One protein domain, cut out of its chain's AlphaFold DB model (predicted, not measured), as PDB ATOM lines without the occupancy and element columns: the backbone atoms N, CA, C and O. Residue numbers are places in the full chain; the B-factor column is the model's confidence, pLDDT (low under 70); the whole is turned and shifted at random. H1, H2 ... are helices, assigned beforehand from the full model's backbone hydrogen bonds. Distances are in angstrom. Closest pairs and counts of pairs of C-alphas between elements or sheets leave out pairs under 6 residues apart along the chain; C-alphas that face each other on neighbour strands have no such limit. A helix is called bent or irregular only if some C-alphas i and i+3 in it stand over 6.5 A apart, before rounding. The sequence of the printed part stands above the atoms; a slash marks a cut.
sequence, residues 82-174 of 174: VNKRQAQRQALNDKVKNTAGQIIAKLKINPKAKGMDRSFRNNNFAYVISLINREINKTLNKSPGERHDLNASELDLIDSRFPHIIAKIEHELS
ATOM      1  N   VAL A  82       8.463 103.980 145.512       80.25
ATOM      2  CA  VAL A  82       7.857 104.618 144.336       80.25
ATOM      3  C   VAL A  82       7.596 106.101 144.596       80.25
ATOM      4  O   VAL A  82       8.091 106.928 143.833       80.25
ATOM      5  N   ASN A  83       6.924 106.443 145.700       80.56
ATOM      6  CA  ASN A  83       6.615 107.831 146.055       80.56
ATOM      7  C   ASN A  83       7.889 108.658 146.256       80.56
ATOM      8  O   ASN A  83       7.973 109.785 145.771       80.56
ATOM      9  N   LYS A  84       8.918 108.077 146.888       82.88
ATOM     10  CA  LYS A  84      10.224 108.735 147.040       82.88
ATOM     11  C   LYS A  84      10.846 109.078 145.683       82.88
ATOM     12  O   LYS A  84      11.260 110.214 145.474       82.88
ATOM     13  N   ARG A  85      10.863 108.131 144.735       81.00
ATOM     14  CA  ARG A  85      11.386 108.380 143.379       81.00
ATOM     15  C   ARG A  85      10.556 109.408 142.615       81.00
ATOM     16  O   ARG A  85      11.126 110.233 141.908       81.00
ATOM     17  N   GLN A  86       9.230 109.384 142.749       83.31
ATOM     18  CA  GLN A  86       8.361 110.372 142.110       83.31
ATOM     19  C   GLN A  86       8.627 111.781 142.652       83.31
ATOM     20  O   GLN A  86       8.782 112.710 141.863       83.31
ATOM     21  N   ALA A  87       8.775 111.922 143.971       85.38
ATOM     22  CA  ALA A  87       9.138 113.184 144.606       85.38
ATOM     23  C   ALA A  87      10.519 113.681 144.150       85.38
ATOM     24  O   ALA A  87      10.650 114.841 143.775       85.38
ATOM     25  N   GLN A  88      11.531 112.807 144.093       83.75
ATOM     26  CA  GLN A  88      12.866 113.176 143.602       83.75
ATOM     27  C   GLN A  88      12.840 113.631 142.133       83.75
ATOM     28  O   GLN A  88      13.473 114.620 141.771       83.75
ATOM     29  N   ARG A  89      12.065 112.956 141.275       85.00
ATOM     30  CA  ARG A  89      11.895 113.365 139.869       85.00
ATOM     31  C   ARG A  89      11.185 114.707 139.744       85.00
ATOM     32  O   ARG A  89      11.573 115.525 138.911       85.00
ATOM     33  N   GLN A  90      10.162 114.934 140.562       87.88
ATOM     34  CA  GLN A  90       9.458 116.208 140.601       87.88
ATOM     35  C   GLN A  90      10.393 117.333 141.062       87.88
ATOM     36  O   GLN A  90      10.498 118.351 140.381       87.88
ATOM     37  N   ALA A  91      11.156 117.101 142.131       88.62
ATOM     38  CA  ALA A  91      12.147 118.043 142.635       88.62
ATOM     39  C   ALA A  91      13.193 118.402 141.569       88.62
ATOM     40  O   ALA A  91      13.502 119.578 141.385       88.62
ATOM     41  N   LEU A  92      13.686 117.419 140.804       89.00
ATOM     42  CA  LEU A  92      14.599 117.674 139.691       89.00
ATOM     43  C   LEU A  92      13.952 118.551 138.607       89.00
ATOM     44  O   LEU A  92      14.580 119.492 138.124       89.00
ATOM     45  N   ASN A  93      12.703 118.273 138.226       90.00
ATOM     46  CA  ASN A  93      11.989 119.087 137.238       90.00
ATOM     47  C   ASN A  93      11.828 120.539 137.702       90.00
ATOM     48  O   ASN A  93      12.031 121.462 136.910       90.00
ATOM     49  N   ASP A  94      11.487 120.748 138.970       91.94
ATOM     50  CA  ASP A  94      11.308 122.087 139.530       91.94
ATOM     51  C   ASP A  94      12.648 122.822 139.644       91.94
ATOM     52  O   ASP A  94      12.749 123.988 139.261       91.94
ATOM     53  N   LYS A  95      13.718 122.115 140.029       91.81
ATOM     54  CA  LYS A  95      15.092 122.634 140.025       91.81
ATOM     55  C   LYS A  95      15.512 123.112 138.632       91.81
ATOM     56  O   LYS A  95      16.010 124.227 138.509       91.81
ATOM     57  N   VAL A  96      15.247 122.326 137.583       92.75
ATOM     58  CA  VAL A  96      15.530 122.704 136.184       92.75
ATOM     59  C   VAL A  96      14.734 123.938 135.748       92.75
ATOM     60  O   VAL A  96      15.286 124.826 135.101       92.75
ATOM     61  N   LYS A  97      13.442 124.023 136.084       93.06
ATOM     62  CA  LYS A  97      12.614 125.196 135.746       93.06
ATOM     63  C   LYS A  97      13.117 126.458 136.442       93.06
ATOM     64  O   LYS A  97      13.213 127.508 135.807       93.06
ATOM     65  N   ASN A  98      13.455 126.345 137.724       93.88
ATOM     66  CA  ASN A  98      13.951 127.460 138.519       93.88
ATOM     67  C   ASN A  98      15.282 127.976 137.970       93.88
ATOM     68  O   ASN A  98      15.433 129.181 137.773       93.88
ATOM     69  N   THR A  99      16.224 127.084 137.643       92.69
ATOM     70  CA  THR A  99      17.501 127.507 137.055       92.69
ATOM     71  C   THR A  99      17.347 128.065 135.649       92.69
ATOM     72  O   THR A  99      17.969 129.078 135.344       92.69
ATOM     73  N   ALA A 100      16.470 127.505 134.811       92.69
ATOM     74  CA  ALA A 100      16.160 128.098 133.511       92.69
ATOM     75  C   ALA A 100      15.626 129.535 133.651       92.69
ATOM     76  O   ALA A 100      16.033 130.426 132.906       92.69
ATOM     77  N   GLY A 101      14.758 129.777 134.641       91.81
ATOM     78  CA  GLY A 101      14.268 131.115 134.969       91.81
ATOM     79  C   GLY A 101      15.391 132.062 135.393       91.81
ATOM     80  O   GLY A 101      15.461 133.185 134.897       91.81
ATOM     81  N   GLN A 102      16.306 131.597 136.247       92.75
ATOM     82  CA  GLN A 102      17.474 132.371 136.680       92.75
ATOM     83  C   GLN A 102      18.409 132.718 135.515       92.75
ATOM     84  O   GLN A 102      18.821 133.870 135.398       92.75
ATOM     85  N   ILE A 103      18.712 131.763 134.632       90.88
ATOM     86  CA  ILE A 103      19.562 131.983 133.449       90.88
ATOM     87  C   ILE A 103      18.940 133.048 132.542       90.88
ATOM     88  O   ILE A 103      19.605 134.004 132.150       90.88
ATOM     89  N   ILE A 104      17.645 132.934 132.245       91.56
ATOM     90  CA  ILE A 104      16.957 133.896 131.376       91.56
ATOM     91  C   ILE A 104      16.899 135.287 132.012       91.56
ATOM     92  O   ILE A 104      17.092 136.284 131.314       91.56
ATOM     93  N   ALA A 105      16.687 135.360 133.329       91.12
ATOM     94  CA  ALA A 105      16.730 136.618 134.065       91.12
ATOM     95  C   ALA A 105      18.121 137.271 133.999       91.12
ATOM     96  O   ALA A 105      18.211 138.469 133.732       91.12
ATOM     97  N   LYS A 106      19.201 136.491 134.166       90.44
ATOM     98  CA  LYS A 106      20.588 136.974 134.023       90.44
ATOM     99  C   LYS A 106      20.860 137.524 132.621       90.44
ATOM    100  O   LYS A 106      21.454 138.590 132.495       90.44
ATOM    101  N   LEU A 107      20.377 136.839 131.584       88.62
ATOM    102  CA  LEU A 107      20.537 137.251 130.184       88.62
ATOM    103  C   LEU A 107      19.610 138.412 129.773       88.62
ATOM    104  O   LEU A 107      19.743 138.931 128.669       88.62
ATOM    105  N   LYS A 108      18.670 138.831 130.636       90.56
ATOM    106  CA  LYS A 108      17.659 139.875 130.360       90.56
ATOM    107  C   LYS A 108      16.814 139.596 129.107       90.56
ATOM    108  O   LYS A 108      16.373 140.514 128.418       90.56
ATOM    109  N   ILE A 109      16.562 138.322 128.819       89.38
ATOM    110  CA  ILE A 109      15.779 137.885 127.659       89.38
ATOM    111  C   ILE A 109      14.315 137.691 128.066       89.38
ATOM    112  O   ILE A 109      14.017 137.202 129.152       89.38
ATOM    113  N   ASN A 110      13.373 138.025 127.179       90.50
ATOM    114  CA  ASN A 110      11.960 137.730 127.418       90.50
ATOM    115  C   ASN A 110      11.714 136.201 127.369       90.50
ATOM    116  O   ASN A 110      11.912 135.602 126.306       90.50
ATOM    117  N   PRO A 111      11.222 135.561 128.450       89.12
ATOM    118  CA  PRO A 111      10.989 134.114 128.491       89.12
ATOM    119  C   PRO A 111       9.963 133.612 127.464       89.12
ATOM    120  O   PRO A 111      10.054 132.473 127.002       89.12
ATOM    121  N   LYS A 112       8.974 134.449 127.111       90.69
ATOM    122  CA  LYS A 112       7.869 134.102 126.199       90.69
ATOM    123  C   LYS A 112       8.208 134.324 124.724       90.69
ATOM    124  O   LYS A 112       7.495 133.814 123.864       90.69
ATOM    125  N   ALA A 113       9.266 135.076 124.429       90.81
ATOM    126  CA  ALA A 113       9.706 135.303 123.057       90.81
ATOM    127  C   ALA A 113      10.326 134.031 122.450       90.81
ATOM    128  O   ALA A 113      10.662 133.086 123.163       90.81
ATOM    129  N   LYS A 114      10.468 134.011 121.124       86.19
ATOM    130  CA  LYS A 114      11.039 132.901 120.346       86.19
ATOM    131  C   LYS A 114      12.316 133.359 119.641       86.19
ATOM    132  O   LYS A 114      12.338 133.484 118.427       86.19
ATOM    133  N   GLY A 115      13.337 133.711 120.414       81.62
ATOM    134  CA  GLY A 115      14.598 134.256 119.892       81.62
ATOM    135  C   GLY A 115      15.781 133.291 119.971       81.62
ATOM    136  O   GLY A 115      16.709 133.407 119.182       81.62
ATOM    137  N   MET A 116      15.756 132.340 120.908       84.62
ATOM    138  CA  MET A 116      16.887 131.439 121.174       84.62
ATOM    139  C   MET A 116      16.800 130.127 120.382       84.62
ATOM    140  O   MET A 116      17.818 129.558 119.993       84.62
ATOM    141  N   ASP A 117      15.585 129.651 120.105       85.62
ATOM    142  CA  ASP A 117      15.365 128.456 119.293       85.62
ATOM    143  C   ASP A 117      15.384 128.811 117.801       85.62
ATOM    144  O   ASP A 117      14.449 129.430 117.294       85.62
ATOM    145  N   ARG A 118      16.413 128.350 117.078       84.31
ATOM    146  CA  ARG A 118      16.547 128.538 115.620       84.31
ATOM    147  C   ARG A 118      15.391 127.933 114.822       84.31
ATOM    148  O   ARG A 118      15.135 128.362 113.704       84.31
ATOM    149  N   SER A 119      14.710 126.926 115.370       86.69
ATOM    150  CA  SER A 119      13.536 126.323 114.733       86.69
ATOM    151  C   SER A 119      12.245 127.106 114.995       86.69
ATOM    152  O   SER A 119      11.211 126.774 114.417       86.69
ATOM    153  N   PHE A 120      12.284 128.112 115.881       84.31
ATOM    154  CA  PHE A 120      11.141 128.913 116.336       84.31
ATOM    155  C   PHE A 120       9.954 128.083 116.863       84.31
ATOM    156  O   PHE A 120       8.828 128.579 117.001       84.31
ATOM    157  N   ARG A 121      10.182 126.807 117.193       87.56
ATOM    158  CA  ARG A 121       9.154 125.915 117.737       87.56
ATOM    159  C   ARG A 121       8.882 126.270 119.190       87.56
ATOM    160  O   ARG A 121       7.725 126.457 119.567       87.56
ATOM    161  N   ASN A 122       9.944 126.461 119.964       88.56
ATOM    162  CA  ASN A 122       9.877 126.708 121.397       88.56
ATOM    163  C   ASN A 122      10.085 128.186 121.739       88.56
ATOM    164  O   ASN A 122      10.771 128.921 121.029       88.56
ATOM    165  N   ASN A 123       9.493 128.620 122.853       92.44
ATOM    166  CA  ASN A 123       9.865 129.892 123.468       92.44
ATOM    167  C   ASN A 123      11.224 129.772 124.177       92.44
ATOM    168  O   ASN A 123      11.730 128.672 124.402       92.44
ATOM    169  N   ASN A 124      11.806 130.912 124.537       90.62
ATOM    170  CA  ASN A 124      13.126 130.986 125.158       90.62
ATOM    171  C   ASN A 124      13.197 130.156 126.450       90.62
ATOM    172  O   ASN A 124      14.166 129.434 126.662       90.62
ATOM    173  N   PHE A 125      12.142 130.174 127.271       92.19
ATOM    174  CA  PHE A 125      12.070 129.371 128.497       92.19
ATOM    175  C   PHE A 125      12.111 127.860 128.241       92.19
ATOM    176  O   PHE A 125      12.940 127.149 128.811       92.19
ATOM    177  N   ALA A 126      11.256 127.364 127.350       91.81
ATOM    178  CA  ALA A 126      11.210 125.957 126.976       91.81
ATOM    179  C   ALA A 126      12.506 125.514 126.284       91.81
ATOM    180  O   ALA A 126      12.965 124.394 126.506       91.81
ATOM    181  N   TYR A 127      13.130 126.400 125.504       92.69
ATOM    182  CA  TYR A 127      14.424 126.144 124.883       92.69
ATOM    183  C   TYR A 127      15.531 125.939 125.927       92.69
ATOM    184  O   TYR A 127      16.208 124.912 125.889       92.69
ATOM    185  N   VAL A 128      15.670 126.830 126.915       91.50
ATOM    186  CA  VAL A 128      16.680 126.678 127.981       91.50
ATOM    187  C   VAL A 128      16.436 125.413 128.811       91.50
ATOM    188  O   VAL A 128      17.374 124.659 129.069       91.50
ATOM    189  N   ILE A 129      15.180 125.101 129.152       92.75
ATOM    190  CA  ILE A 129      14.834 123.827 129.809       92.75
ATOM    191  C   ILE A 129      15.274 122.634 128.955       92.75
ATOM    192  O   ILE A 129      15.838 121.669 129.476       92.75
ATOM    193  N   SER A 130      15.028 122.683 127.643       91.25
ATOM    194  CA  SER A 130      15.421 121.610 126.728       91.25
ATOM    195  C   SER A 130      16.941 121.418 126.683       91.25
ATOM    196  O   SER A 130      17.400 120.275 126.688       91.25
ATOM    197  N   LEU A 131      17.724 122.505 126.726       91.12
ATOM    198  CA  LEU A 131      19.187 122.453 126.777       91.12
ATOM    199  C   LEU A 131      19.681 121.794 128.067       91.12
ATOM    200  O   LEU A 131      20.492 120.870 127.998       91.12
ATOM    201  N   ILE A 132      19.138 122.201 129.220       91.56
ATOM    202  CA  ILE A 132      19.472 121.603 130.522       91.56
ATOM    203  C   ILE A 132      19.141 120.109 130.525       91.56
ATOM    204  O   ILE A 132      19.973 119.279 130.888       91.56
ATOM    205  N   ASN A 133      17.947 119.739 130.060       89.94
ATOM    206  CA  ASN A 133      17.528 118.342 130.004       89.94
ATOM    207  C   ASN A 133      18.394 117.506 129.052       89.94
ATOM    208  O   ASN A 133      18.705 116.359 129.366       89.94
ATOM    209  N   ARG A 134      18.808 118.075 127.912       89.62
ATOM    210  CA  ARG A 134      19.712 117.417 126.965       89.62
ATOM    211  C   ARG A 134      21.066 117.135 127.602       89.62
ATOM    212  O   ARG A 134      21.594 116.042 127.430       89.62
ATOM    213  N   GLU A 135      21.620 118.097 128.330       89.75
ATOM    214  CA  GLU A 135      22.927 117.933 128.958       89.75
ATOM    215  C   GLU A 135      22.877 116.939 130.126       89.75
ATOM    216  O   GLU A 135      23.734 116.064 130.214       89.75
ATOM    217  N   ILE A 136      21.809 116.962 130.933       88.81
ATOM    218  CA  ILE A 136      21.541 115.924 131.941       88.81
ATOM    219  C   ILE A 136      21.521 114.530 131.294       88.81
ATOM    220  O   ILE A 136      22.214 113.624 131.753       88.81
ATOM    221  N   ASN A 137      20.780 114.351 130.199       87.94
ATOM    222  CA  ASN A 137      20.692 113.051 129.530       87.94
ATOM    223  C   ASN A 137      22.052 112.582 128.990       87.94
ATOM    224  O   ASN A 137      22.393 111.412 129.151       87.94
ATOM    225  N   LYS A 138      22.867 113.492 128.436       87.06
ATOM    226  CA  LYS A 138      24.245 113.176 128.026       87.06
ATOM    227  C   LYS A 138      25.107 112.731 129.204       87.06
ATOM    228  O   LYS A 138      25.842 111.764 129.065       87.06
ATOM    229  N   THR A 139      25.009 113.386 130.365       85.69
ATOM    230  CA  THR A 139      25.792 112.976 131.548       85.69
ATOM    231  C   THR A 139      25.443 111.577 132.050       85.69
ATOM    232  O   THR A 139      26.283 110.937 132.677       85.69
ATOM    233  N   LEU A 140      24.230 111.104 131.755       83.25
ATOM    234  CA  LEU A 140      23.747 109.772 132.106       83.25
ATOM    235  C   LEU A 140      23.835 108.758 130.958       83.25
ATOM    236  O   LEU A 140      23.422 107.618 131.142       83.25
ATOM    237  N   ASN A 141      24.337 109.153 129.782       82.88
ATOM    238  CA  ASN A 141      24.305 108.346 128.556       82.88
ATOM    239  C   ASN A 141      22.906 107.778 128.231       82.88
ATOM    240  O   ASN A 141      22.788 106.651 127.758       82.88
ATOM    241  N   LYS A 142      21.845 108.553 128.496       80.38
ATOM    242  CA  LYS A 142      20.446 108.160 128.253       80.38
ATOM    243  C   LYS A 142      19.835 108.887 127.062       80.38
ATOM    244  O   LYS A 142      20.175 110.039 126.770       80.38
ATOM    245  N   SER A 143      18.874 108.239 126.413       78.06
ATOM    246  CA  SER A 143      18.109 108.829 125.315       78.06
ATOM    247  C   SER A 143      17.008 109.772 125.827       78.06
ATOM    248  O   SER A 143      16.495 109.615 126.944       78.06
ATOM    249  N   PRO A 144      16.585 110.771 125.028       67.56
ATOM    250  CA  PRO A 144      15.377 111.538 125.315       67.56
ATOM    251  C   PRO A 144      14.166 110.604 125.484       67.56
ATOM    252  O   PRO A 144      13.880 109.806 124.602       67.56
ATOM    253  N   GLY A 145      13.452 110.709 126.610       66.81
ATOM    254  CA  GLY A 145      12.274 109.878 126.918       66.81
ATOM    255  C   GLY A 145      12.492 108.830 128.016       66.81
ATOM    256  O   GLY A 145      11.540 108.471 128.705       66.81
ATOM    257  N   GLU A 146      13.737 108.448 128.307       70.44
ATOM    258  CA  GLU A 146      14.086 107.423 129.314       70.44
ATOM    259  C   GLU A 146      14.124 107.965 130.759       70.44
ATOM    260  O   GLU A 146      14.577 107.305 131.692       70.44
ATOM    261  N   ARG A 147      13.631 109.191 130.993       64.19
ATOM    262  CA  ARG A 147      13.606 109.802 132.339       64.19
ATOM    263  C   ARG A 147      12.746 109.037 133.339       64.19
ATOM    264  O   ARG A 147      12.968 109.131 134.547       64.19
ATOM    265  N   HIS A 148      11.751 108.304 132.846       63.31
ATOM    266  CA  HIS A 148      10.894 107.476 133.682       63.31
ATOM    267  C   HIS A 148      11.618 106.237 134.239       63.31
ATOM    268  O   HIS A 148      11.096 105.615 135.166       63.31
ATOM    269  N   ASP A 149      12.852 105.984 133.798       67.62
ATOM    270  CA  ASP A 149      13.719 104.907 134.281       67.62
ATOM    271  C   ASP A 149      14.848 105.402 135.187       67.62
ATOM    272  O   ASP A 149      15.707 104.613 135.574       67.62
ATOM    273  N   LEU A 150      14.849 106.688 135.570       76.38
ATOM    274  CA  LEU A 150      15.873 107.207 136.475       76.38
ATOM    275  C   LEU A 150      15.816 106.493 137.827       76.38
ATOM    276  O   LEU A 150      14.796 106.554 138.531       76.38
ATOM    277  N   ASN A 151      16.912 105.829 138.179       79.00
ATOM    278  CA  ASN A 151      17.098 105.197 139.476       79.00
ATOM    279  C   ASN A 151      17.589 106.225 140.519       79.00
ATOM    280  O   ASN A 151      17.928 107.362 140.191       79.00
ATOM    281  N   ALA A 152      17.584 105.848 141.800       76.62
ATOM    282  CA  ALA A 152      17.969 106.768 142.876       76.62
ATOM    283  C   ALA A 152      19.427 107.246 142.742       76.62
ATOM    284  O   ALA A 152      19.683 108.436 142.868       76.62
ATOM    285  N   SER A 153      20.357 106.352 142.392       82.31
ATOM    286  CA  SER A 153      21.772 106.698 142.201       82.31
ATOM    287  C   SER A 153      22.015 107.658 141.035       82.31
ATOM    288  O   SER A 153      22.893 108.509 141.114       82.31
ATOM    289  N   GLU A 154      21.239 107.554 139.957       84.19
ATOM    290  CA  GLU A 154      21.301 108.474 138.821       84.19
ATOM    291  C   GLU A 154      20.774 109.856 139.213       84.19
ATOM    292  O   GLU A 154      21.352 110.860 138.805       84.19
ATOM    293  N   LEU A 155      19.714 109.925 140.027       83.19
ATOM    294  CA  LEU A 155      19.193 111.189 140.556       83.19
ATOM    295  C   LEU A 155      20.209 111.865 141.485       83.19
ATOM    296  O   LEU A 155      20.472 113.055 141.322       83.19
ATOM    297  N   ASP A 156      20.847 111.102 142.374       85.06
ATOM    298  CA  ASP A 156      21.898 111.614 143.261       85.06
ATOM    299  C   ASP A 156      23.128 112.089 142.460       85.06
ATOM    300  O   ASP A 156      23.699 113.151 142.727       85.06
ATOM    301  N   LEU A 157      23.511 111.348 141.413       87.25
ATOM    302  CA  LEU A 157      24.586 111.745 140.505       87.25
ATOM    303  C   LEU A 157      24.249 113.050 139.775       87.25
ATOM    304  O   LEU A 157      25.104 113.938 139.702       87.25
ATOM    305  N   ILE A 158      23.020 113.191 139.263       87.25
ATOM    306  CA  ILE A 158      22.558 114.438 138.644       87.25
ATOM    307  C   ILE A 158      22.678 115.581 139.642       87.25
ATOM    308  O   ILE A 158      23.230 116.618 139.287       87.25
ATOM    309  N   ASP A 159      22.204 115.401 140.873       86.56
ATOM    310  CA  ASP A 159      22.240 116.457 141.879       86.56
ATOM    311  C   ASP A 159      23.665 116.911 142.201       86.56
ATOM    312  O   ASP A 159      23.906 118.119 142.274       86.56
ATOM    313  N   SER A 160      24.616 115.976 142.291       88.38
ATOM    314  CA  SER A 160      26.036 116.294 142.504       88.38
ATOM    315  C   SER A 160      26.673 117.046 141.327       88.38
ATOM    316  O   SER A 160      27.489 117.945 141.526       88.38
ATOM    317  N   ARG A 161      26.290 116.719 140.086       89.12
ATOM    318  CA  ARG A 161      26.858 117.316 138.862       89.12
ATOM    319  C   ARG A 161      26.087 118.527 138.354       89.12
ATOM    320  O   ARG A 161      26.567 119.222 137.459       89.12
ATOM    321  N   PHE A 162      24.919 118.804 138.921       90.06
ATOM    322  CA  PHE A 162      24.022 119.862 138.476       90.06
ATOM    323  C   PHE A 162      24.706 121.233 138.358       90.06
ATOM    324  O   PHE A 162      24.536 121.869 137.319       90.06
ATOM    325  N   PRO A 163      25.535 121.688 139.323       90.44
ATOM    326  CA  PRO A 163      26.221 122.977 139.202       90.44
ATOM    327  C   PRO A 163      27.131 123.064 137.970       90.44
ATOM    328  O   PRO A 163      27.150 124.083 137.283       90.44
ATOM    329  N   HIS A 164      27.834 121.978 137.637       89.44
ATOM    330  CA  HIS A 164      28.706 121.920 136.463       89.44
ATOM    331  C   HIS A 164      27.916 121.954 135.151       89.44
ATOM    332  O   HIS A 164      28.338 122.607 134.197       89.44
ATOM    333  N   ILE A 165      26.757 121.289 135.109       89.88
ATOM    334  CA  ILE A 165      25.853 121.325 133.952       89.88
ATOM    335  C   ILE A 165      25.386 122.761 133.696       89.88
ATOM    336  O   ILE A 165      25.412 123.223 132.557       89.88
ATOM    337  N   ILE A 166      24.993 123.476 134.753       90.62
ATOM    338  CA  ILE A 166      24.541 124.865 134.634       90.62
ATOM    339  C   ILE A 166      25.676 125.777 134.165       90.62
ATOM    340  O   ILE A 166      25.471 126.522 133.213       90.62
ATOM    341  N   ALA A 167      26.872 125.671 134.749       89.06
ATOM    342  CA  ALA A 167      28.022 126.481 134.339       89.06
ATOM    343  C   ALA A 167      28.369 126.298 132.850       89.06
ATOM    344  O   ALA A 167      28.653 127.266 132.148       89.06
ATOM    345  N   LYS A 168      28.285 125.061 132.344       89.69
ATOM    346  CA  LYS A 168      28.483 124.773 130.920       89.69
ATOM    347  C   LYS A 168      27.438 125.465 130.042       89.69
ATOM    348  O   LYS A 168      27.788 126.045 129.022       89.69
ATOM    349  N   ILE A 169      26.169 125.420 130.437       88.38
ATOM    350  CA  ILE A 169      25.074 126.035 129.674       88.38
ATOM    351  C   ILE A 169      25.160 127.560 129.716       88.38
ATOM    352  O   ILE A 169      24.928 128.205 128.701       88.38
ATOM    353  N   GLU A 170      25.522 128.143 130.859       88.06
ATOM    354  CA  GLU A 170      25.755 129.586 130.965       88.06
ATOM    355  C   GLU A 170      26.897 130.036 130.041       88.06
ATOM    356  O   GLU A 170      26.759 131.057 129.376       88.06
ATOM    357  N   HIS A 171      27.970 129.246 129.913       86.00
ATOM    358  CA  HIS A 171      29.040 129.515 128.947       86.00
ATOM    359  C   HIS A 171      28.591 129.336 127.483       86.00
ATOM    360  O   HIS A 171      29.068 130.050 126.610       86.00
ATOM    361  N   GLU A 172      27.705 128.384 127.174       85.19
ATOM    362  CA  GLU A 172      27.169 128.203 125.811       85.19
ATOM    363  C   GLU A 172      26.206 129.328 125.381       85.19
ATOM    364  O   GLU A 172      25.994 129.519 124.184       85.19
ATOM    365  N   LEU A 173      25.588 130.029 126.340       82.00
ATOM    366  CA  LEU A 173      24.578 131.069 126.102       82.00
ATOM    367  C   LEU A 173      25.098 132.507 126.268       82.00
ATOM    368  O   LEU A 173      24.354 133.437 125.943       82.00
ATOM    369  N   SER A 174      26.310 132.682 126.801       74.62
ATOM    370  CA  SER A 174      27.012 133.972 126.876       74.62
ATOM    371  C   SER A 174      27.684 134.330 125.558       74.62
ATOM    372  O   SER A 174      27.897 135.551 125.383       74.62
TER     373      SER A 174
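AT A GLANCE: This is residues 82 to 174 of the 174 residues of an uncharacterized protein of Methylococcaceae bacterium HT1 (UniProt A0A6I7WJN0). One long helix, H1, makes the length; H2 packs steeply on its residues 96 to 104, and the bent helix H4 sets one arm, H4a, beside residues 85 to 92 of H1 and the other, H4b, on H2. The 93 printed residues hold four named helices, H1 to H4, and no named strand: all helix. The whole is compact, radius of gyration of the C-alphas 13.6 A, spanning 38 by 24 by 23 A.

IN THESE COORDINATES: H1, residues 82 to 107, begins at C-alpha 82 (7.857, 104.618, 144.336) and is 37.8 A long. H2 is residues 124 to 139, 22.9 A; H3 is residues 146 to 149. H4, residues 152 to 173, assigned as one helix by its hydrogen bonds, is bent: C-alphas 160 and 163 are 7.5 A apart. Its arms are H4a, 152 to 160, and H4b, 163 to 173, ending at C-alpha 173 (24.578, 131.069, 126.102).

HOW THE PARTS SIT: H1 touches H2, closest C-alphas Ala 100 and Val 128, 5.7 A, at a steep tilt of 54 degrees, opposite ways. H1 touches H4a, closest C-alphas Arg 85 and Ala 152, 6.8 A. H2 touches H4b with residues 131 to 136 alone, closest C-alphas Glu 135 and Ile 165, 6.7 A. H3 touches no helix. In H1, H2, H4a and H4b every O i to N i+4 pair is within hydrogen-bond range; H3 is too short for one.

THE WHOLE: The C-alphas farthest apart, of Val 82 and Lys 108, are 39.2 A apart. The printed part has no cut; the link from H1 to H2 is long, 16 residues. Residues 144 to 145 and 147 to 149 have pLDDT under 70.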